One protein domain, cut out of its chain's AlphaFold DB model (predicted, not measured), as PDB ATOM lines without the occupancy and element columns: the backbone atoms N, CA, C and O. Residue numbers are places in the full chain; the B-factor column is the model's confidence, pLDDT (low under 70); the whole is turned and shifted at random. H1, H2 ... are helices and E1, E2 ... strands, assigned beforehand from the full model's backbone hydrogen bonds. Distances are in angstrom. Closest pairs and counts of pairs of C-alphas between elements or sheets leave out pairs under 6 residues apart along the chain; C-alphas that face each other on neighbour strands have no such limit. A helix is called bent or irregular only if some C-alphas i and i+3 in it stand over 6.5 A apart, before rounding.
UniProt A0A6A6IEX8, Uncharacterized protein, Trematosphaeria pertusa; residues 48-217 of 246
ATOM      1  N   GLU A  48      89.213   1.477 -16.889       88.00
ATOM      2  CA  GLU A  48      90.473   2.215 -16.882       88.00
ATOM      3  C   GLU A  48      90.284   3.647 -17.391       88.00
ATOM      4  O   GLU A  48      90.782   4.600 -16.791       88.00
ATOM      5  N   LEU A  49      89.522   3.822 -18.475       90.56
ATOM      6  CA  LEU A  49      89.225   5.151 -19.014       90.56
ATOM      7  C   LEU A  49      88.299   5.926 -18.083       90.56
ATOM      8  O   LEU A  49      88.485   7.129 -17.902       90.56
ATOM      9  N   ARG A  50      87.336   5.242 -17.453       89.06
ATOM     10  CA  ARG A  50      86.470   5.870 -16.448       89.06
ATOM     11  C   ARG A  50      87.293   6.384 -15.268       89.06
ATOM     12  O   ARG A  50      87.154   7.551 -14.921       89.06
ATOM     13  N   LEU A  51      88.199   5.565 -14.729       86.81
ATOM     14  CA  LEU A  51      89.098   5.950 -13.638       86.81
ATOM     15  C   LEU A  51      89.998   7.129 -14.010       86.81
ATOM     16  O   LEU A  51      90.105   8.054 -13.214       86.81
ATOM     17  N   ARG A  52      90.574   7.159 -15.219       90.12
ATOM     18  CA  ARG A  52      91.364   8.315 -15.687       90.12
ATOM     19  C   ARG A  52      90.536   9.593 -15.756       90.12
ATOM     20  O   ARG A  52      91.004  10.656 -15.368       90.12
ATOM     21  N   ILE A  53      89.295   9.505 -16.234       89.38
ATOM     22  CA  ILE A  53      88.398  10.665 -16.248       89.38
ATOM     23  C   ILE A  53      88.076  11.095 -14.814       89.38
ATOM     24  O   ILE A  53      88.076  12.288 -14.526       89.38
ATOM     25  N   TYR A  54      87.845  10.149 -13.902       88.19
ATOM     26  CA  TYR A  54      87.625  10.474 -12.493       88.19
ATOM     27  C   TYR A  54      88.837  11.152 -11.889       88.19
ATOM     28  O   TYR A  54      88.671  12.126 -11.172       88.19
ATOM     29  N   GLU A  55      90.035  10.659 -12.172       89.38
ATOM     30  CA  GLU A  55      91.274  11.236 -11.677       89.38
ATOM     31  C   GLU A  55      91.391  12.685 -12.144       89.38
ATOM     32  O   GLU A  55      91.534  13.581 -11.322       89.38
ATOM     33  N   LEU A  56      91.178  12.960 -13.430       88.00
ATOM     34  CA  LEU A  56      91.207  14.329 -13.954       88.00
ATOM     35  C   LEU A  56      90.150  15.252 -13.324       88.00
ATOM     36  O   LEU A  56      90.400  16.439 -13.141       88.00
ATOM     37  N   VAL A  57      88.964  14.725 -13.016       86.94
ATOM     38  CA  VAL A  57      87.831  15.527 -12.526       86.94
ATOM     39  C   VAL A  57      87.843  15.696 -11.004       86.94
ATOM     40  O   VAL A  57      87.405  16.729 -10.503       86.94
ATOM     41  N   LEU A  58      88.287  14.679 -10.266       86.00
ATOM     42  CA  LEU A  58      88.156  14.582  -8.811       86.00
ATOM     43  C   LEU A  58      89.477  14.741  -8.064       86.00
ATOM     44  O   LEU A  58      89.424  14.992  -6.862       86.00
ATOM     45  N   SER A  59      90.629  14.549  -8.712       86.19
ATOM     46  CA  SER A  59      91.941  14.690  -8.066       86.19
ATOM     47  C   SER A  59      92.398  16.147  -8.017       86.19
ATOM     48  O   SER A  59      91.734  17.044  -8.534       86.19
ATOM     49  N   SER A  60      93.582  16.366  -7.442       87.56
ATOM     50  CA  SER A  60      94.332  17.620  -7.559       87.56
ATOM     51  C   SER A  60      93.685  18.819  -6.865       87.56
ATOM     52  O   SER A  60      93.933  19.973  -7.239       87.56
ATOM     53  N   HIS A  61      92.945  18.570  -5.786       93.56
ATOM     54  CA  HIS A  61      92.453  19.618  -4.905       93.56
ATOM     55  C   HIS A  61      92.936  19.437  -3.462       93.56
ATOM     56  O   HIS A  61      93.245  18.336  -2.993       93.56
ATOM     57  N   VAL A  62      92.932  20.547  -2.729       93.56
ATOM     58  CA  VAL A  62      92.972  20.568  -1.272       93.56
ATOM     59  C   VAL A  62      91.552  20.788  -0.757       93.56
ATOM     60  O   VAL A  62      90.934  21.824  -1.008       93.56
ATOM     61  N   ILE A  63      91.013  19.792  -0.059       94.94
ATOM     62  CA  ILE A  63      89.698  19.839   0.578       94.94
ATOM     63  C   ILE A  63      89.857  20.512   1.934       94.94
ATOM     64  O   ILE A  63      90.336  19.898   2.884       94.94
ATOM     65  N   TYR A  64      89.466  21.778   2.033       94.38
ATOM     66  CA  TYR A  64      89.578  22.545   3.265       94.38
ATOM     67  C   TYR A  64      88.284  22.500   4.075       94.38
ATOM     68  O   TYR A  64      87.249  23.029   3.657       94.38
ATOM     69  N   ILE A  65      88.362  21.879   5.248       93.12
ATOM     70  CA  ILE A  65      87.272  21.738   6.205       93.12
ATOM     71  C   ILE A  65      87.387  22.804   7.289       93.12
ATOM     72  O   ILE A  65      88.400  22.949   7.976       93.12
ATOM     73  N   GLN A  66      86.294  23.525   7.478       90.94
ATOM     74  CA  GLN A  66      86.179  24.621   8.428       90.94
ATOM     75  C   GLN A  66      84.916  24.435   9.266       90.94
ATOM     76  O   GLN A  66      83.946  23.835   8.801       90.94
ATOM     77  N   PHE A  67      84.902  24.954  10.492       89.12
ATOM     78  CA  PHE A  67      83.715  24.938  11.350       89.12
ATOM     79  C   PHE A  67      83.284  26.367  11.673       89.12
ATOM     80  O   PHE A  67      84.108  27.208  12.031       89.12
ATOM     81  N   GLY A  68      81.986  26.645  11.578       84.56
ATOM     82  CA  GLY A  68      81.461  27.992  11.792       84.56
ATOM     83  C   GLY A  68      81.610  28.883  10.555       84.56
ATOM     84  O   GLY A  68      81.592  28.403   9.428       84.56
ATOM     85  N   GLY A  69      81.765  30.192  10.756       75.44
ATOM     86  CA  GLY A  69      81.948  31.173   9.681       75.44
ATOM     87  C   GLY A  69      80.706  32.023   9.417       75.44
ATOM     88  O   GLY A  69      79.721  31.945  10.141       75.44
ATOM     89  N   HIS A  70      80.780  32.884   8.402       66.50
ATOM     90  CA  HIS A  70      79.695  33.792   8.030       66.50
ATOM     91  C   HIS A  70      79.436  33.671   6.528       66.50
ATOM     92  O   HIS A  70      80.334  33.886   5.712       66.50
ATOM     93  N   ALA A  71      78.205  33.327   6.162       65.44
ATOM     94  CA  ALA A  71      77.717  33.480   4.804       65.44
ATOM     95  C   ALA A  71      77.260  34.922   4.629       65.44
ATOM     96  O   ALA A  71      76.471  35.432   5.422       65.44
ATOM     97  N   TYR A  72      77.748  35.569   3.583       64.69
ATOM     98  CA  TYR A  72      77.369  36.933   3.274       64.69
ATOM     99  C   TYR A  72      76.428  36.930   2.078       64.69
ATOM    100  O   TYR A  72      76.799  36.459   1.003       64.69
ATOM    101  N   LYS A  73      75.216  37.459   2.253       68.44
ATOM    102  CA  LYS A  73      74.270  37.648   1.154       68.44
ATOM    103  C   LYS A  73      74.198  39.129   0.807       68.44
ATOM    104  O   LYS A  73      73.969  39.974   1.671       68.44
ATOM    105  N   ILE A  74      74.385  39.441  -0.474       63.78
ATOM    106  CA  ILE A  74      74.098  40.777  -0.993       63.78
ATOM    107  C   ILE A  74      72.577  40.882  -1.073       63.78
ATOM    108  O   ILE A  74      71.944  40.187  -1.868       63.78
ATOM    109  N   SER A  75      71.981  41.695  -0.201       63.53
ATOM    110  CA  SER A  75      70.535  41.895  -0.204       63.53
ATOM    111  C   SER A  75      70.134  42.699  -1.447       63.53
ATOM    112  O   SER A  75      70.612  43.825  -1.613       63.53
ATOM    113  N   PRO A  76      69.246  42.178  -2.316       62.19
ATOM    114  CA  PRO A  76      68.810  42.890  -3.520       62.19
ATOM    115  C   PRO A  76      67.995  44.155  -3.202       62.19
ATOM    116  O   PRO A  76      67.760  44.969  -4.086       62.19
ATOM    117  N   LYS A  77      67.575  44.342  -1.942       63.94
ATOM    118  CA  LYS A  77      66.786  45.496  -1.484       63.94
ATOM    119  C   LYS A  77      67.633  46.671  -0.977       63.94
ATOM    120  O   LYS A  77      67.071  47.702  -0.613       63.94
ATOM    121  N   ALA A  78      68.961  46.547  -0.930       57.69
ATOM    122  CA  ALA A  78      69.824  47.606  -0.412       57.69
ATOM    123  C   ALA A  78      69.995  48.736  -1.447       57.69
ATOM    124  O   ALA A  78      70.879  48.685  -2.304       57.69
ATOM    125  N   LYS A  79      69.149  49.771  -1.361       57.28
ATOM    126  CA  LYS A  79      69.391  51.062  -2.025       57.28
ATOM    127  C   LYS A  79      70.683  51.665  -1.453       57.28
ATOM    128  O   LYS A  79      70.816  51.729  -0.239       57.28
ATOM    129  N   ILE A  80      71.614  52.027  -2.342       54.22
ATOM    130  CA  ILE A  80      72.839  52.835  -2.144       54.22
ATOM    131  C   ILE A  80      73.364  52.814  -0.694       54.22
ATOM    132  O   ILE A  80      73.002  53.634   0.139       54.22
ATOM    133  N   GLY A  81      74.213  51.823  -0.410       55.84
ATOM    134  CA  GLY A  81      74.697  51.500   0.936       55.84
ATOM    135  C   GLY A  81      74.573  50.000   1.175       55.84
ATOM    136  O   GLY A  81      73.655  49.532   1.842       55.84
ATOM    137  N   ARG A  82      75.451  49.214   0.537       54.00
ATOM    138  CA  ARG A  82      75.386  47.743   0.515       54.00
ATOM    139  C   ARG A  82      75.587  47.169   1.924       54.00
ATOM    140  O   ARG A  82      76.709  46.844   2.302       54.00
ATOM    141  N   ARG A  83      74.514  46.996   2.696       55.06
ATOM    142  CA  ARG A  83      74.552  46.137   3.886       55.06
ATOM    143  C   ARG A  83      74.649  44.684   3.421       55.06
ATOM    144  O   ARG A  83      73.716  44.151   2.823       55.06
ATOM    145  N   LEU A  84      75.804  44.068   3.659       63.78
ATOM    146  CA  LEU A  84      75.952  42.620   3.579       63.78
ATOM    147  C   LEU A  84      75.219  42.016   4.776       63.78
ATOM    148  O   LEU A  84      75.598  42.263   5.918       63.78
ATOM    149  N   GLU A  85      74.171  41.233   4.521       65.75
ATOM    150  CA  GLU A  85      73.593  40.396   5.570       65.75
ATOM    151  C   GLU A  85      74.575  39.260   5.837       65.75
ATOM    152  O   GLU A  85      74.816  38.424   4.960       65.75
ATOM    153  N   SER A  86      75.165  39.246   7.031       67.75
ATOM    154  CA  SER A  86      75.952  38.116   7.501       67.75
ATOM    155  C   SER A  86      75.030  37.138   8.227       67.75
ATOM    156  O   SER A  86      74.257  37.507   9.111       67.75
ATOM    157  N   ARG A  87      75.074  35.869   7.825       70.00
ATOM    158  CA  ARG A  87      74.428  34.771   8.543       70.00
ATOM    159  C   ARG A  87      75.512  33.836   9.055       70.00
ATOM    160  O   ARG A  87      76.316  33.381   8.235       70.00
ATOM    161  N   PRO A  88      75.567  33.541  10.361       69.44
ATOM    162  CA  PRO A  88      76.514  32.564  10.865       69.44
ATOM    163  C   PRO A  88      76.231  31.213  10.203       69.44
ATOM    164  O   PRO A  88      75.087  30.759  10.138       69.44
ATOM    165  N   LEU A  89      77.275  30.585   9.673       73.06
ATOM    166  CA  LEU A  89      77.202  29.216   9.191       73.06
ATOM    167  C   LEU A  89      77.279  28.302  10.411       73.06
ATOM    168  O   LEU A  89      78.300  28.251  11.091       73.06
ATOM    169  N   ALA A  90      76.189  27.602  10.713       80.38
ATOM    170  CA  ALA A  90      76.213  26.545  11.711       80.38
ATOM    171  C   ALA A  90      76.804  25.273  11.087       80.38
ATOM    172  O   ALA A  90      76.376  24.846  10.018       80.38
ATOM    173  N   GLY A  91      77.766  24.648  11.769       88.25
ATOM    174  CA  GLY A  91      78.338  23.367  11.356       88.25
ATOM    175  C   GLY A  91      79.630  23.475  10.546       88.25
ATOM    176  O   GLY A  91      80.320  24.495  10.556       88.25
ATOM    177  N   PHE A  92      79.983  22.368   9.895       87.75
ATOM    178  CA  PHE A  92      81.177  22.286   9.062       87.75
ATOM    179  C   PHE A  92      80.865  22.695   7.627       87.75
ATOM    180  O   PHE A  92      79.777  22.433   7.120       87.75
ATOM    181  N   HIS A  93      81.843  23.292   6.966       87.00
ATOM    182  CA  HIS A  93      81.795  23.575   5.544       87.00
ATOM    183  C   HIS A  93      83.091  23.133   4.874       87.00
ATOM    184  O   HIS A  93      84.156  23.108   5.489       87.00
ATOM    185  N   CYS A  94      82.960  22.771   3.602       89.44
ATOM    186  CA  CYS A  94      84.036  22.295   2.754       89.44
ATOM    187  C   CYS A  94      84.255  23.288   1.612       89.44
ATOM    188  O   CYS A  94      83.296  23.664   0.928       89.44
ATOM    189  N   THR A  95      85.508  23.674   1.397       90.94
ATOM    190  CA  THR A  95      85.935  24.491   0.259       90.94
ATOM    191  C   THR A  95      87.085  23.792  -0.445       90.94
ATOM    192  O   THR A  95      88.040  23.369   0.200       90.94
ATOM    193  N   ARG A  96      87.007  23.676  -1.766       92.44
ATOM    194  CA  ARG A  96      88.070  23.096  -2.584       92.44
ATOM    195  C   ARG A  96      89.051  24.180  -2.989       92.44
ATOM    196  O   ARG A  96      88.650  25.261  -3.408       92.44
ATOM    197  N   TYR A  97      90.329  23.879  -2.887       90.94
ATOM    198  CA  TYR A  97      91.396  24.714  -3.415       90.94
ATOM    199  C   TYR A  97      92.151  23.927  -4.478       90.94
ATOM    200  O   TYR A  97      92.281  22.711  -4.343       90.94
ATOM    201  N   PRO A  98      92.653  24.581  -5.528       90.00
ATOM    202  CA  PRO A  98      93.689  24.003  -6.375       90.00
ATOM    203  C   PRO A  98      94.910  23.551  -5.548       90.00
ATOM    204  O   PRO A  98      95.200  24.132  -4.502       90.00
ATOM    205  N   THR A  99      95.616  22.504  -5.986       87.56
ATOM    206  CA  THR A  99      96.761  21.927  -5.237       87.56
ATOM    207  C   THR A  99      97.957  22.875  -5.099       87.56
ATOM    208  O   THR A  99      98.751  22.741  -4.172       87.56
ATOM    209  N   ASP A 100      98.088  23.847  -5.997       86.31
ATOM    210  CA  ASP A 100      99.112  24.896  -5.963       86.31
ATOM    211  C   ASP A 100      98.795  26.024  -4.963       86.31
ATOM    212  O   ASP A 100      99.623  26.906  -4.736       86.31
ATOM    213  N   CYS A 101      97.618  25.996  -4.331       87.25
ATOM    214  CA  CYS A 101      97.170  27.020  -3.398       87.25
ATOM    215  C   CYS A 101      97.258  26.537  -1.943       87.25
ATOM    216  O   CYS A 101      96.725  25.488  -1.583       87.25
ATOM    217  N   ASN A 102      97.833  27.361  -1.060       86.69
ATOM    218  CA  ASN A 102      97.745  27.129   0.383       86.69
ATOM    219  C   ASN A 102      96.344  27.564   0.879       86.69
ATOM    220  O   ASN A 102      96.029  28.758   0.807       86.69
ATOM    221  N   PRO A 103      95.498  26.650   1.397       89.12
ATOM    222  CA  PRO A 103      94.111  26.954   1.772       89.12
ATOM    223  C   PRO A 103      93.986  27.913   2.966       89.12
ATOM    224  O   PRO A 103      92.905  28.447   3.217       89.12
ATOM    225  N   PHE A 104      95.069  28.135   3.713       86.31
ATOM    226  CA  PHE A 104      95.065  28.995   4.892       86.31
ATOM    227  C   PHE A 104      95.384  30.456   4.584       86.31
ATOM    228  O   PHE A 104      94.922  31.354   5.288       86.31
ATOM    229  N   THR A 105      96.162  30.707   3.532       85.56
ATOM    230  CA  THR A 105      96.572  32.060   3.129       85.56
ATOM    231  C   THR A 105      95.822  32.543   1.892       85.56
ATOM    232  O   THR A 105      95.565  33.741   1.747       85.56
ATOM    233  N   THR A 106      95.416  31.620   1.017       86.44
ATOM    234  CA  THR A 106      94.766  31.946  -0.252       86.44
ATOM    235  C   THR A 106      93.356  32.475  -0.019       86.44
ATOM    236  O   THR A 106      92.479  31.788   0.505       86.44
ATOM    237  N   ARG A 107      93.098  33.706  -0.466       84.06
ATOM    238  CA  ARG A 107      91.765  34.313  -0.416       84.06
ATOM    239  C   ARG A 107      91.044  34.116  -1.743       84.06
ATOM    240  O   ARG A 107      91.331  34.798  -2.720       84.06
ATOM    241  N   LEU A 108      90.052  33.234  -1.754       79.81
ATOM    242  CA  LEU A 108      89.172  33.055  -2.906       79.81
ATOM    243  C   LEU A 108      88.184  34.225  -3.041       79.81
ATOM    244  O   LEU A 108      87.558  34.669  -2.062       79.81
ATOM    245  N   SER A 109      87.980  34.683  -4.278       82.06
ATOM    246  CA  SER A 109      86.886  35.604  -4.608       82.06
ATOM    247  C   SER A 109      85.522  34.970  -4.296       82.06
ATOM    248  O   SER A 109      85.396  33.751  -4.177       82.06
ATOM    249  N   GLY A 110      84.471  35.787  -4.167       74.75
ATOM    250  CA  GLY A 110      83.122  35.283  -3.870       74.75
ATOM    251  C   GLY A 110      82.630  34.241  -4.885       74.75
ATOM    252  O   GLY A 110      82.149  33.186  -4.486       74.75
ATOM    253  N   ARG A 111      82.847  34.494  -6.186       74.50
ATOM    254  CA  ARG A 111      82.485  33.561  -7.270       74.50
ATOM    255  C   ARG A 111      83.273  32.253  -7.198       74.50
ATOM    256  O   ARG A 111      82.697  31.188  -7.380       74.50
ATOM    257  N   GLN A 112      84.572  32.323  -6.898       80.94
ATOM    258  CA  GLN A 112      85.401  31.125  -6.739       80.94
ATOM    259  C   GLN A 112      84.964  30.297  -5.532       80.94
ATOM    260  O   GLN A 112      84.851  29.085  -5.651       80.94
ATOM    261  N   ARG A 113      84.665  30.932  -4.390       77.12
ATOM    262  CA  ARG A 113      84.168  30.210  -3.205       77.12
ATOM    263  C   ARG A 113      82.880  29.462  -3.486       77.12
ATOM    264  O   ARG A 113      82.726  28.350  -3.006       77.12
ATOM    265  N   GLU A 114      81.969  30.067  -4.238       76.12
ATOM    266  CA  GLU A 114      80.713  29.425  -4.608       76.12
ATOM    267  C   GLU A 114      80.942  28.243  -5.558       76.12
ATOM    268  O   GLU A 114      80.452  27.149  -5.293       76.12
ATOM    269  N   ALA A 115      81.763  28.425  -6.598       77.62
ATOM    270  CA  ALA A 115      82.098  27.366  -7.551       77.62
ATOM    271  C   ALA A 115      82.872  26.191  -6.918       77.62
ATOM    272  O   ALA A 115      82.749  25.044  -7.349       77.62
ATOM    273  N   LEU A 116      83.671  26.475  -5.889       82.12
ATOM    274  CA  LEU A 116      84.536  25.507  -5.213       82.12
ATOM    275  C   LEU A 116      83.943  24.985  -3.899       82.12
ATOM    276  O   LEU A 116      84.612  24.253  -3.166       82.12
ATOM    277  N   ARG A 117      82.696  25.338  -3.577       82.62
ATOM    278  CA  ARG A 117      82.030  24.869  -2.359       82.62
ATOM    279  C   ARG A 117      81.697  23.378  -2.456       82.62
ATOM    280  O   ARG A 117      81.286  22.899  -3.509       82.62
ATOM    281  N   GLY A 118      81.814  22.675  -1.331       82.06
ATOM    282  CA  GLY A 118      81.457  21.260  -1.209       82.06
ATOM    283  C   GLY A 118      82.494  20.309  -1.806       82.06
ATOM    284  O   GLY A 118      83.508  20.732  -2.359       82.06
ATOM    285  N   LEU A 119      82.243  19.009  -1.668       78.81
ATOM    286  CA  LEU A 119      83.005  17.976  -2.363       78.81
ATOM    287  C   LEU A 119      82.492  17.862  -3.800       78.81
ATOM    288  O   LEU A 119      81.297  17.988  -4.054       78.81
ATOM    289  N   GLN A 120      83.382  17.598  -4.756       72.06
ATOM    290  CA  GLN A 120      82.932  17.247  -6.098       72.06
ATOM    291  C   GLN A 120      82.450  15.803  -6.065       72.06
ATOM    292  O   GLN A 120      83.238  14.869  -6.174       72.06
ATOM    293  N   VAL A 121      81.153  15.615  -5.855       67.50
ATOM    294  CA  VAL A 121      80.553  14.288  -5.893       67.50
ATOM    295  C   VAL A 121      79.813  14.146  -7.211       67.50
ATOM    296  O   VAL A 121      78.910  14.915  -7.528       67.50
ATOM    297  N   LEU A 122      80.152  13.120  -7.984       66.38
ATOM    298  CA  LEU A 122      79.480  12.813  -9.253       66.38
ATOM    299  C   LEU A 122      78.149  12.059  -9.042       66.38
ATOM    300  O   LEU A 122      77.595  11.454  -9.959       66.38
ATOM    301  N   ASN A 123      77.599  12.161  -7.826       59.44
ATOM    302  CA  ASN A 123      76.326  11.581  -7.398       59.44
ATOM    303  C   ASN A 123      75.142  12.083  -8.241       59.44
ATOM    304  O   ASN A 123      74.155  11.375  -8.422       59.44
ATOM    305  N   SER A 124      75.250  13.288  -8.809       58.38
ATOM    306  CA  SER A 124      74.215  13.864  -9.672       58.38
ATOM    307  C   SER A 124      74.089  13.174 -11.037       58.38
ATOM    308  O   SER A 124      73.053  13.315 -11.683       58.38
ATOM    309  N   VAL A 125      75.102  12.416 -11.485       63.22
ATOM    310  CA  VAL A 125      75.116  11.788 -12.819       63.22
ATOM    311  C   VAL A 125      74.561  10.361 -12.777       63.22
ATOM    312  O   VAL A 125      73.697  10.001 -13.586       63.22
ATOM    313  N   SER A 126      75.032   9.526 -11.844       69.19
ATOM    314  CA  SER A 126      74.417   8.224 -11.564       69.19
ATOM    315  C   SER A 126      74.825   7.652 -10.204       69.19
ATOM    316  O   SER A 126      75.899   7.927  -9.674       69.19
ATOM    317  N   ARG A 127      73.966   6.793  -9.650       68.06
ATOM    318  CA  ARG A 127      74.217   6.111  -8.374       68.06
ATOM    319  C   ARG A 127      75.282   5.013  -8.473       68.06
ATOM    320  O   ARG A 127      76.019   4.811  -7.516       68.06
ATOM    321  N   ASP A 128      75.386   4.334  -9.615       72.00
ATOM    322  CA  ASP A 128      76.454   3.345  -9.841       72.00
ATOM    323  C   ASP A 128      77.812   4.034  -9.906       72.00
ATOM    324  O   ASP A 128      78.795   3.559  -9.351       72.00
ATOM    325  N   PHE A 129      77.839   5.209 -10.530       74.12
ATOM    326  CA  PHE A 129      79.018   6.049 -10.563       74.12
ATOM    327  C   PHE A 129      79.433   6.434  -9.149       74.12
ATOM    328  O   PHE A 129      80.594   6.292  -8.793       74.12
ATOM    329  N   TYR A 130      78.472   6.856  -8.322       74.44
ATOM    330  CA  TYR A 130      78.745   7.163  -6.925       74.44
ATOM    331  C   TYR A 130      79.399   5.987  -6.198       74.44
ATOM    332  O   TYR A 130      80.331   6.214  -5.444       74.44
ATOM    333  N   GLN A 131      78.970   4.746  -6.433       77.38
ATOM    334  CA  GLN A 131      79.592   3.580  -5.796       77.38
ATOM    335  C   GLN A 131      81.032   3.369  -6.254       77.38
ATOM    336  O   GLN A 131      81.907   3.177  -5.412       77.38
ATOM    337  N   ASP A 132      81.278   3.475  -7.560       77.19
ATOM    338  CA  ASP A 132      82.622   3.352  -8.129       77.19
ATOM    339  C   ASP A 132      83.552   4.477  -7.645       77.19
ATOM    340  O   ASP A 132      84.762   4.280  -7.535       77.19
ATOM    341  N   THR A 133      83.000   5.661  -7.348       84.62
ATOM    342  CA  THR A 133      83.791   6.854  -7.019       84.62
ATOM    343  C   THR A 133      83.691   7.324  -5.579       84.62
ATOM    344  O   THR A 133      84.297   8.339  -5.253       84.62
ATOM    345  N   ALA A 134      82.945   6.645  -4.704       85.62
ATOM    346  CA  ALA A 134      82.621   7.154  -3.364       85.62
ATOM    347  C   ALA A 134      83.873   7.473  -2.537       85.62
ATOM    348  O   ALA A 134      83.872   8.413  -1.746       85.62
ATOM    349  N   LEU A 135      84.940   6.696  -2.730       90.94
ATOM    350  CA  LEU A 135      86.196   6.837  -1.995       90.94
ATOM    351  C   LEU A 135      87.212   7.745  -2.697       90.94
ATOM    352  O   LEU A 135      88.118   8.255  -2.045       90.94
ATOM    353  N   LEU A 136      87.056   7.990  -4.000       91.00
ATOM    354  CA  LEU A 136      88.063   8.687  -4.804       91.00
ATOM    355  C   LEU A 136      88.318  10.131  -4.343       91.00
ATOM    356  O   LEU A 136      89.488  10.499  -4.229       91.00
ATOM    357  N   PRO A 137      87.299  10.941  -3.976       89.94
ATOM    358  CA  PRO A 137      87.540  12.272  -3.425       89.94
ATOM    359  C   PRO A 137      88.361  12.259  -2.132       89.94
ATOM    360  O   PRO A 137      89.098  13.205  -1.874       89.94
ATOM    361  N   TYR A 138      88.247  11.200  -1.327       92.75
ATOM    362  CA  TYR A 138      89.014  11.040  -0.094       92.75
ATOM    363  C   TYR A 138      90.450  10.602  -0.387       92.75
ATOM    364  O   TYR A 138      91.379  11.089   0.249       92.75
ATOM    365  N   GLN A 139      90.620   9.736  -1.385       92.94
ATOM    366  CA  GLN A 139      91.902   9.157  -1.771       92.94
ATOM    367  C   GLN A 139      92.822  10.108  -2.534       92.94
ATOM    368  O   GLN A 139      94.026  10.114  -2.291       92.94
ATOM    369  N   TRP A 140      92.281  10.879  -3.473       93.25
ATOM    370  CA  TRP A 140      93.085  11.652  -4.426       93.25
ATOM    371  C   TRP A 140      93.256  13.124  -4.075       93.25
ATOM    372  O   TRP A 140      93.919  13.854  -4.810       93.25
ATOM    373  N   ASN A 141      92.658  13.569  -2.975       94.38
ATOM    374  CA  ASN A 141      92.780  14.946  -2.529       94.38
ATOM    375  C   ASN A 141      93.498  15.029  -1.193       94.38
ATOM    376  O   ASN A 141      93.454  14.115  -0.370       94.38
ATOM    377  N   THR A 142      94.133  16.174  -0.975       94.50
ATOM    378  CA  THR A 142      94.738  16.490   0.316       94.50
ATOM    379  C   THR A 142      93.695  17.139   1.212       94.50
ATOM    380  O   THR A 142      93.000  18.058   0.789       94.50
ATOM    381  N   TRP A 143      93.574  16.680   2.452       95.31
ATOM    382  CA  TRP A 143      92.586  17.194   3.396       95.31
ATOM    383  C   TRP A 143      93.214  18.213   4.328       95.31
ATOM    384  O   TRP A 143      94.137  17.898   5.066       95.31
ATOM    385  N   ALA A 144      92.700  19.434   4.327       94.50
ATOM    386  CA  ALA A 144      93.126  20.480   5.237       94.50
ATOM    387  C   ALA A 144      92.024  20.782   6.248       94.50
ATOM    388  O   ALA A 144      90.842  20.793   5.909       94.50
ATOM    389  N   PHE A 145      92.401  21.089   7.485       93.25
ATOM    390  CA  PHE A 145      91.448  21.481   8.520       93.25
ATOM    391  C   PHE A 145      91.843  22.816   9.120       93.25
ATOM    392  O   PHE A 145      93.017  23.044   9.407       93.25
ATOM    393  N   GLN A 146      90.848  23.670   9.365       90.38
ATOM    394  CA  GLN A 146      91.041  24.998   9.957       90.38
ATOM    395  C   GLN A 146      91.848  24.961  11.257       90.38
ATOM    396  O   GLN A 146      92.600  25.881  11.554       90.38
ATOM    397  N   SER A 147      91.669  23.906  12.050       88.31
ATOM    398  CA  SER A 147      92.479  23.626  13.231       88.31
ATOM    399  C   SER A 147      92.400  22.142  13.591       88.31
ATOM    400  O   SER A 147      91.490  21.435  13.146       88.31
ATOM    401  N   VAL A 148      93.302  21.679  14.462       87.12
ATOM    402  CA  VAL A 148      93.254  20.322  15.042       87.12
ATOM    403  C   VAL A 148      91.918  20.061  15.745       87.12
ATOM    404  O   VAL A 148      91.381  18.962  15.669       87.12
ATOM    405  N   HIS A 149      91.342  21.079  16.391       87.94
ATOM    406  CA  HIS A 149      90.039  20.968  17.047       87.94
ATOM    407  C   HIS A 149      88.917  20.726  16.034       87.94
ATOM    408  O   HIS A 149      88.053  19.887  16.270       87.94
ATOM    409  N   VAL A 150      88.948  21.422  14.890       90.25
ATOM    410  CA  VAL A 150      87.992  21.206  13.791       90.25
ATOM    411  C   VAL A 150      88.164  19.813  13.198       90.25
ATOM    412  O   VAL A 150      87.161  19.140  12.995       90.25
ATOM    413  N   MET A 151      89.399  19.354  12.982       91.75
ATOM    414  CA  MET A 151      89.682  17.989  12.525       91.75
ATOM    415  C   MET A 151      89.110  16.944  13.482       91.75
ATOM    416  O   MET A 151      88.312  16.108  13.067       91.75
ATOM    417  N   ARG A 152      89.480  17.016  14.767       89.75
ATOM    418  CA  ARG A 152      89.026  16.069  15.788       89.75
ATOM    419  C   ARG A 152      87.507  16.032  15.838       89.75
ATOM    420  O   ARG A 152      86.916  14.973  15.690       89.75
ATOM    421  N   ARG A 153      86.881  17.205  15.939       90.12
ATOM    422  CA  ARG A 153      85.427  17.327  15.954       90.12
ATOM    423  C   ARG A 153      84.797  16.787  14.668       90.12
ATOM    424  O   ARG A 153      83.737  16.193  14.727       90.12
ATOM    425  N   PHE A 154      85.409  16.987  13.505       89.75
ATOM    426  CA  PHE A 154      84.873  16.493  12.235       89.75
ATOM    427  C   PHE A 154      84.897  14.963  12.144       89.75
ATOM    428  O   PHE A 154      83.947  14.375  11.631       89.75
ATOM    429  N   VAL A 155      85.964  14.335  12.647       90.31
ATOM    430  CA  VAL A 155      86.142  12.875  12.637       90.31
ATOM    431  C   VAL A 155      85.332  12.200  13.749       90.31
ATOM    432  O   VAL A 155      84.680  11.190  13.500       90.31
ATOM    433  N   GLU A 156      85.348  12.760  14.960       87.50
ATOM    434  CA  GLU A 156      84.708  12.176  16.146       87.50
ATOM    435  C   GLU A 156      83.212  12.511  16.249       87.50
ATOM    436  O   GLU A 156      82.424  11.657  16.663       87.50
ATOM    437  N   ASP A 157      82.773  13.719  15.862       84.50
ATOM    438  CA  ASP A 157      81.355  14.070  15.988       84.50
ATOM    439  C   ASP A 157      80.526  13.257  14.991       84.50
ATOM    440  O   ASP A 157      80.619  13.428  13.773       84.50
ATOM    441  N   LYS A 158      79.585  12.476  15.531       68.38
ATOM    442  CA  LYS A 158      78.444  11.899  14.801       68.38
ATOM    443  C   LYS A 158      78.812  10.965  13.638       68.38
ATOM    444  O   LYS A 158      77.988  10.815  12.740       68.38
ATOM    445  N   ASN A 159      79.998  10.345  13.636       74.81
ATOM    446  CA  ASN A 159      80.438   9.431  12.569       74.81
ATOM    447  C   ASN A 159      80.203  10.016  11.162       74.81
ATOM    448  O   ASN A 159      79.670   9.348  10.274       74.81
ATOM    449  N   ARG A 160      80.538  11.301  10.976       81.06
ATOM    450  CA  ARG A 160      80.233  12.046   9.740       81.06
ATOM    451  C   ARG A 160      80.826  11.411   8.494       81.06
ATOM    452  O   ARG A 160      80.231  11.514   7.424       81.06
ATOM    453  N   LEU A 161      81.985  10.780   8.642       86.88
ATOM    454  CA  LEU A 161      82.612  10.012   7.587       86.88
ATOM    455  C   LEU A 161      82.541   8.518   7.905       86.88
ATOM    456  O   LEU A 161      82.924   8.107   9.003       86.88
ATOM    457  N   PRO A 162      82.116   7.686   6.938       89.81
ATOM    458  CA  PRO A 162      82.289   6.248   7.035       89.81
ATOM    459  C   PRO A 162      83.764   5.892   7.244       89.81
ATOM    460  O   PRO A 162      84.656   6.532   6.684       89.81
ATOM    461  N   GLN A 163      84.027   4.809   7.974       89.88
ATOM    462  CA  GLN A 163      85.392   4.318   8.202       89.88
ATOM    463  C   GLN A 163      86.159   4.067   6.897       89.88
ATOM    464  O   GLN A 163      87.344   4.371   6.813       89.88
ATOM    465  N   ALA A 164      85.485   3.587   5.848       91.50
ATOM    466  CA  ALA A 164      86.096   3.421   4.530       91.50
ATOM    467  C   ALA A 164      86.605   4.752   3.946       91.50
ATOM    468  O   ALA A 164      87.694   4.792   3.381       91.50
ATOM    469  N   SER A 165      85.864   5.849   4.132       92.75
ATOM    470  CA  SER A 165      86.279   7.189   3.706       92.75
ATOM    471  C   SER A 165      87.458   7.701   4.530       92.75
ATOM    472  O   SER A 165      88.407   8.216   3.953       92.75
ATOM    473  N   LEU A 166      87.451   7.504   5.854       92.31
ATOM    474  CA  LEU A 166      88.579   7.882   6.723       92.31
ATOM    475  C   LEU A 166      89.862   7.118   6.375       92.31
ATOM    476  O   LEU A 166      90.934   7.711   6.314       92.31
ATOM    477  N   ARG A 167      89.751   5.816   6.088       93.56
ATOM    478  CA  ARG A 167      90.865   4.988   5.595       93.56
ATOM    479  C   ARG A 167      91.324   5.388   4.197       93.56
ATOM    480  O   ARG A 167      92.477   5.169   3.854       93.56
ATOM    481  N   ALA A 168      90.434   5.938   3.377       94.38
ATOM    482  CA  ALA A 168      90.796   6.419   2.054       94.38
ATOM    483  C   ALA A 168      91.580   7.737   2.112       94.38
ATOM    484  O   ALA A 168      92.303   8.011   1.166       94.38
ATOM    485  N   ILE A 169      91.491   8.528   3.188       94.69
ATOM    486  CA  ILE A 169      92.277   9.763   3.334       94.69
ATOM    487  C   ILE A 169      93.759   9.410   3.494       94.69
ATOM    488  O   ILE A 169      94.173   8.875   4.519       94.69
ATOM    489  N   GLN A 170      94.553   9.737   2.471       94.69
ATOM    490  CA  GLN A 170      95.991   9.432   2.423       94.69
ATOM    491  C   GLN A 170      96.885  10.644   2.682       94.69
ATOM    492  O   GLN A 170      98.042  10.469   3.058       94.69
ATOM    493  N   SER A 171      96.374  11.860   2.488       93.69
ATOM    494  CA  SER A 171      97.142  13.096   2.624       93.69
ATOM    495  C   SER A 171      96.371  14.115   3.449       93.69
ATOM    496  O   SER A 171      95.214  14.420   3.141       93.69
ATOM    497  N   VAL A 172      97.016  14.654   4.481       92.62
ATOM    498  CA  VAL A 172      96.454  15.693   5.349       92.62
ATOM    499  C   VAL A 172      97.416  16.873   5.449       92.62
ATOM    500  O   VAL A 172      98.627  16.697   5.545       92.62
ATOM    501  N   PHE A 173      96.868  18.086   5.424       90.06
ATOM    502  CA  PHE A 173      97.593  19.347   5.489       90.06
ATOM    503  C   PHE A 173      97.160  20.135   6.732       90.06
ATOM    504  O   PHE A 173      96.018  20.591   6.844       90.06
ATOM    505  N   GLY A 174      98.072  20.280   7.689       85.19
ATOM    506  CA  GLY A 174      97.832  20.952   8.959       85.19
ATOM    507  C   GLY A 174      98.680  22.207   9.116       85.19
ATOM    508  O   GLY A 174      99.900  22.137   9.035       85.19
ATOM    509  N   GLN A 175      98.063  23.353   9.397       82.69
ATOM    510  CA  GLN A 175      98.794  24.573   9.748       82.69
ATOM    511  C   GLN A 175      98.728  24.825  11.247       82.69
ATOM    512  O   GLN A 175      97.652  24.767  11.847       82.69
ATOM    513  N   ASN A 176      99.883  25.138  11.843       73.44
ATOM    514  CA  ASN A 176     100.003  25.448  13.270       73.44
ATOM    515  C   ASN A 176      99.438  24.348  14.188       73.44
ATOM    516  O   ASN A 176      98.976  24.619  15.294       73.44
ATOM    517  N   TRP A 177      99.458  23.089  13.740       73.94
ATOM    518  CA  TRP A 177      99.021  21.958  14.566       73.94
ATOM    519  C   TRP A 177      99.966  21.697  15.743       73.94
ATOM    520  O   TRP A 177      99.582  21.042  16.710       73.94
ATOM    521  N   MET A 178     101.185  22.240  15.686       65.88
ATOM    522  CA  MET A 178     102.177  22.186  16.754       65.88
ATOM    523  C   MET A 178     102.860  23.548  16.899       65.88
ATOM    524  O   MET A 178     103.138  24.219  15.906       65.88
ATOM    525  N   THR A 179     103.161  23.956  18.131       62.62
ATOM    526  CA  THR A 179     104.080  25.075  18.383       62.62
ATOM    527  C   THR A 179     105.524  24.610  18.161       62.62
ATOM    528  O   THR A 179     105.827  23.438  18.385       62.62
ATOM    529  N   LYS A 180     106.432  25.514  17.754       58.03
ATOM    530  CA  LYS A 180     107.874  25.216  17.572       58.03
ATOM    531  C   LYS A 180     108.478  24.505  18.795       58.03
ATOM    532  O   LYS A 180     109.192  23.518  18.652       58.03
ATOM    533  N   GLU A 181     108.117  24.956  19.994       56.31
ATOM    534  CA  GLU A 181     108.553  24.370  21.269       56.31
ATOM    535  C   GLU A 181     108.001  22.955  21.479       56.31
ATOM    536  O   GLU A 181     108.738  22.051  21.875       56.31
ATOM    537  N   SER A 182     106.725  22.735  21.141       57.69
ATOM    538  CA  SER A 182     106.073  21.427  21.227       57.69
ATOM    539  C   SER A 182     106.591  20.446  20.173       57.69
ATOM    540  O   SER A 182     106.543  19.243  20.411       57.69
ATOM    541  N   TRP A 183     107.094  20.926  19.034       57.47
ATOM    542  CA  TRP A 183     107.695  20.084  17.996       57.47
ATOM    543  C   TRP A 183     108.990  19.427  18.499       57.47
ATOM    544  O   TRP A 183     109.167  18.221  18.361       57.47
ATOM    545  N   MET A 184     109.834  20.199  19.195       51.56
ATOM    546  CA  MET A 184     111.125  19.740  19.732       51.56
ATOM    547  C   MET A 184     110.990  18.866  20.989       51.56
ATOM    548  O   MET A 184     111.780  17.946  21.188       51.56
ATOM    549  N   THR A 185     109.995  19.124  21.847       54.22
ATOM    550  CA  THR A 185     109.821  18.377  23.111       54.22
ATOM    551  C   THR A 185     108.833  17.213  23.027       54.22
ATOM    552  O   THR A 185     108.990  16.246  23.775       54.22
ATOM    553  N   LYS A 186     107.819  17.251  22.147       49.91
ATOM    554  CA  LYS A 186     106.688  16.298  22.202       49.91
ATOM    555  C   LYS A 186     106.656  15.204  21.150       49.91
ATOM    556  O   LYS A 186     105.811  14.320  21.291       49.91
ATOM    557  N   TRP A 187     107.596  15.164  20.206       50.00
ATOM    558  CA  TRP A 187     107.795  13.958  19.386       50.00
ATOM    559  C   TRP A 187     108.066  12.705  20.246       50.00
ATOM    560  O   TRP A 187     107.874  11.588  19.788       50.00
ATOM    561  N   LYS A 188     108.435  12.883  21.526       46.94
ATOM    562  CA  LYS A 188     108.595  11.804  22.509       46.94
ATOM    563  C   LYS A 188     107.390  11.542  23.431       46.94
ATOM    564  O   LYS A 188     107.471  10.599  24.208       46.94
ATOM    565  N   GLY A 189     106.303  12.331  23.417       44.22
ATOM    566  CA  GLY A 189     105.323  12.249  24.522       44.22
ATOM    567  C   GLY A 189     103.878  12.706  24.301       44.22
ATOM    568  O   GLY A 189     103.029  12.356  25.115       44.22
ATOM    569  N   ILE A 190     103.541  13.431  23.227       47.97
ATOM    570  CA  ILE A 190     102.131  13.567  22.818       47.97
ATOM    571  C   ILE A 190     101.962  12.798  21.521       47.97
ATOM    572  O   ILE A 190     102.193  13.323  20.435       47.97
ATOM    573  N   ASN A 191     101.531  11.545  21.667       51.59
ATOM    574  CA  ASN A 191     100.964  10.746  20.591       51.59
ATOM    575  C   ASN A 191      99.633  11.385  20.168       51.59
ATOM    576  O   ASN A 191      98.547  10.921  20.516       51.59
ATOM    577  N   LEU A 192      99.698  12.492  19.423       60.78
ATOM    578  CA  LEU A 192      98.650  12.799  18.458       60.78
ATOM    579  C   LEU A 192      98.800  11.750  17.367       60.78
ATOM    580  O   LEU A 192      99.456  11.966  16.353       60.78
ATOM    581  N   ASP A 193      98.258  10.576  17.653       69.94
ATOM    582  CA  ASP A 193      98.252   9.468  16.728       69.94
ATOM    583  C   ASP A 193      97.270   9.809  15.603       69.94
ATOM    584  O   ASP A 193      96.082   9.484  15.647       69.94
ATOM    585  N   TYR A 194      97.749  10.569  14.617       74.38
ATOM    586  CA  TYR A 194      96.964  10.935  13.442       74.38
ATOM    587  C   TYR A 194      96.523   9.696  12.663       74.38
ATOM    588  O   TYR A 194      95.486   9.744  12.002       74.38
ATOM    589  N   THR A 195      97.243   8.579  12.803       77.38
ATOM    590  CA  THR A 195      96.864   7.298  12.200       77.38
ATOM    591  C   THR A 195      95.600   6.728  12.844       77.38
ATOM    592  O   THR A 195      94.781   6.120  12.159       77.38
ATOM    593  N   ARG A 196      95.328   7.045  14.119       85.38
ATOM    594  CA  ARG A 196      94.040   6.722  14.754       85.38
ATOM    595  C   ARG A 196      92.864   7.437  14.084       85.38
ATOM    596  O   ARG A 196      91.783   6.861  13.978       85.38
ATOM    597  N   PHE A 197      93.052   8.687  13.660       86.31
ATOM    598  CA  PHE A 197      92.007   9.464  12.980       86.31
ATOM    599  C   PHE A 197      91.882   9.092  11.501       86.31
ATOM    600  O   PHE A 197      90.775   9.040  10.964       86.31
ATOM    601  N   PHE A 198      93.015   8.814  10.860       90.56
ATOM    602  CA  PHE A 198      93.124   8.509   9.441       90.56
ATOM    603  C   PHE A 198      94.005   7.266   9.266       90.56
ATOM    604  O   PHE A 198      95.210   7.387   9.047       90.56
ATOM    605  N   PRO A 199      93.431   6.054   9.341       90.38
ATOM    606  CA  PRO A 199      94.235   4.831   9.332       90.38
ATOM    607  C   PRO A 199      94.971   4.569   8.013       90.38
ATOM    608  O   PRO A 199      95.868   3.739   7.969       90.38
ATOM    609  N   GLY A 200      94.584   5.248   6.929       89.31
ATOM    610  CA  GLY A 200      95.287   5.189   5.646       89.31
ATOM    611  C   GLY A 200      96.200   6.381   5.376       89.31
ATOM    612  O   GLY A 200      96.629   6.546   4.233       89.31
ATOM    613  N   LEU A 201      96.471   7.218   6.381       91.75
ATOM    614  CA  LEU A 201      97.303   8.404   6.226       91.75
ATOM    615  C   LEU A 201      98.738   8.015   5.878       91.75
ATOM    616  O   LEU A 201      99.385   7.272   6.608       91.75
ATOM    617  N   LYS A 202      99.234   8.553   4.767       90.75
ATOM    618  CA  LYS A 202     100.602   8.341   4.274       90.75
ATOM    619  C   LYS A 202     101.427   9.616   4.352       90.75
ATOM    620  O   LYS A 202     102.607   9.575   4.676       90.75
ATOM    621  N   ILE A 203     100.791  10.746   4.048       87.50
ATOM    622  CA  ILE A 203     101.445  12.044   3.922       87.50
ATOM    623  C   ILE A 203     100.820  13.001   4.929       87.50
ATOM    624  O   ILE A 203      99.605  13.226   4.922       87.50
ATOM    625  N   LEU A 204     101.661  13.603   5.765       87.06
ATOM    626  CA  LEU A 204     101.273  14.700   6.641       87.06
ATOM    627  C   LEU A 204     102.105  15.927   6.278       87.06
ATOM    628  O   LEU A 204     103.307  15.997   6.533       87.06
ATOM    629  N   CYS A 205     101.453  16.907   5.668       83.94
ATOM    630  CA  CYS A 205     102.056  18.200   5.388       83.94
ATOM    631  C   CYS A 205     101.816  19.118   6.585       83.94
ATOM    632  O   CYS A 205     100.664  19.307   6.989       83.94
ATOM    633  N   ILE A 206     102.880  19.697   7.137       79.06
ATOM    634  CA  ILE A 206     102.771  20.641   8.248       79.06
ATOM    635  C   ILE A 206     103.321  21.987   7.786       79.06
ATOM    636  O   ILE A 206     104.467  22.090   7.361       79.06
ATOM    637  N   ASP A 207     102.486  23.018   7.861       71.88
ATOM    638  CA  ASP A 207     102.917  24.398   7.653       71.88
ATOM    639  C   ASP A 207     103.446  24.926   8.993       71.88
ATOM    640  O   ASP A 207     102.675  25.152   9.940       71.88
ATOM    641  N   GLY A 208     104.774  24.995   9.111       61.44
ATOM    642  CA  GLY A 208     105.454  25.534  10.282       61.44
ATOM    643  C   GLY A 208     105.543  27.062  10.218       61.44
ATOM    644  O   GLY A 208     105.318  27.659   9.168       61.44
ATOM    645  N   PRO A 209     105.918  27.741  11.317       53.78
ATOM    646  CA  PRO A 209     106.202  29.173  11.285       53.78
ATOM    647  C   PRO A 209     107.515  29.416  10.518       53.78
ATOM    648  O   PRO A 209     108.584  29.544  11.132       53.78
ATOM    649  N   GLY A 210     107.430  29.411   9.184       49.78
ATOM    650  CA  GLY A 210     108.511  29.738   8.254       49.78
ATOM    651  C   GLY A 210     108.465  29.026   6.896       49.78
ATOM    652  O   GLY A 210     108.784  29.670   5.906       49.78
ATOM    653  N   GLU A 211     108.064  27.750   6.821       51.59
ATOM    654  CA  GLU A 211     108.126  26.928   5.596       51.59
ATOM    655  C   GLU A 211     107.089  25.783   5.625       51.59
ATOM    656  O   GLU A 211     106.799  25.223   6.688       51.59
ATOM    657  N   VAL A 212     106.560  25.407   4.450       50.41
ATOM    658  CA  VAL A 212     105.722  24.208   4.276       50.41
ATOM    659  C   VAL A 212     106.637  22.995   4.142       50.41
ATOM    660  O   VAL A 212     107.279  22.819   3.105       50.41
ATOM    661  N   THR A 213     106.669  22.127   5.151       52.72
ATOM    662  CA  THR A 213     107.430  20.874   5.090       52.72
ATOM    663  C   THR A 213     106.498  19.695   4.795       52.72
ATOM    664  O   THR A 213     105.453  19.510   5.428       52.72
ATOM    665  N   LYS A 214     106.851  18.886   3.788       55.16
ATOM    666  CA  LYS A 214     106.180  17.609   3.501       55.16
ATOM    667  C   LYS A 214     106.898  16.496   4.256       55.16
ATOM    668  O   LYS A 214     108.116  16.380   4.139       55.16
ATOM    669  N   HIS A 215     106.151  15.691   5.007       48.69
ATOM    670  CA  HIS A 215     106.689  14.537   5.719       48.69
ATOM    671  C   HIS A 215     105.935  13.269   5.318       48.69
ATOM    672  O   HIS A 215     104.701  13.233   5.350       48.69
ATOM    673  N   ASP A 216     106.692  12.225   4.992       46.44
ATOM    674  CA  ASP A 216     106.161  10.879   4.808       46.44
ATOM    675  C   ASP A 216     106.096  10.184   6.173       46.44
ATOM    676  O   ASP A 216     107.081  10.139   6.917       46.44
ATOM    677  N   LEU A 217     104.922   9.660   6.526       45.88
ATOM    678  CA  LEU A 217     104.705   8.897   7.755       45.88
ATOM    679  C   LEU A 217     105.115   7.439   7.519       45.88
ATOM    680  O   LEU A 217     104.269   6.554   7.424       45.88
TER     681      LEU A 217
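Overview. This is residues 48 to 217 of the 246 residues of an uncharacterized protein of Trematosphaeria pertusa (UniProt A0A6A6IEX8). A strongly twisted sheet of six strands makes the body, with H5 across one face, and the hairpin E2 and E3 reaches away from it as an arm whose tip, residues 76 to 81, sticks out. H1, H3, H4 and H6 gather beyond the end where E1, E5 and E6 begin, while H7 lies far out. The printed part has 170 residues with eight named helices and eight named strands, in the order H1 E1 E2 E3 E4 H2 H3 H4 E5 H5 H6 E6 H7 H8 E7 E8. The large sheet, E4 E1 E5 E6 E7 E8, is mixed, and so is the class, helices and strands; the whole is compact, with a radius of gyration of the C-alphas of 18.0 A and spans of 61 by 46 by 32 A.

Along the chain. Find C-alpha 48 at (90.473, 2.215, -16.882); from there H1 runs 14.9 A to residue 58. Next come E1, residues 61 to 67, 19.2 A; E2, 70 to 74; E3, 84 to 88; and E4, 92 to 98, 19.9 A. Then read H2, 110 to 115; H3, 127 to 133; H4, 136 to 139; E5, 142 to 145; and H5, 148 to 159, 17.0 A, irregular, with C-alphas 155 and 158 8.1 A apart. H6, 163 to 168, E6, 171 to 175, H7, 180 to 186, H8, 194 to 197, and E7, 203 to 207, lead to E8, 212 to 216, which ends at (106.161, 10.879, 4.808).

Arrangement. Look first at E1, antiparallel to E4 (N 64 to O 95, 2.8 A) and parallel to E5 (N 65 to O 144, 2.8 A). E6 is parallel to E5 (N 173 to O 143, 2.8 A) and to E7 (N 205 to O 172, 2.8 A); E7 and E8 form a hairpin (N 204 to O 215, 3.1 A). E5, H5 H6, E6 and E6, H7 H8, E7 are strand-helix-strand units, parallel neighbour strands with helices between, both with right-handed crossovers. H5 makes two layers with the sheet, helix on one face, at a height of 9.1 A over the sheet; the closest C-alphas of E1 and H5 are those of Phe 67 and Val 150, 6.2 A apart. H2 only grazes the sheet (Thr 95 and Arg 113, closest C-alphas, 6.9 A), and so does H4, with residues 137 to 139. H4 touches H6 (closest C-alphas Gln 139 and Ala 168, 4.8 A) and only just touches H1, with 3 pairs of C-alphas within 8 A, the closest Leu 58 and Pro 137, 5.9 A. H3 is close to H1 but not clearly touching (Tyr 54 and Thr 133, closest C-alphas, 7.6 A), as H8 is to H5 (Val 155 and Phe 197, 6.8 A); H7 and H5 are apart. In the hairpin of E2 and E3, N 71 and O 87 are 2.8 A apart. Every O i to N i+4 pair is within hydrogen-bond range in H1, H2, H3, H6 and H7, and 6 of 8 in H5; H4 and H8 are too short for such a pair.

Size, cuts and confidence. The two C-alphas farthest apart, those of Lys 79 and Lys 188, are 60.7 A apart. The printed part has no cut; the links from E4 to H2 and from H2 to H3 are long. The mean pLDDT of the printed part is 77.8, and 52 residues are under 70, among them 70 to 86, 178 to 193 and 208 to 217.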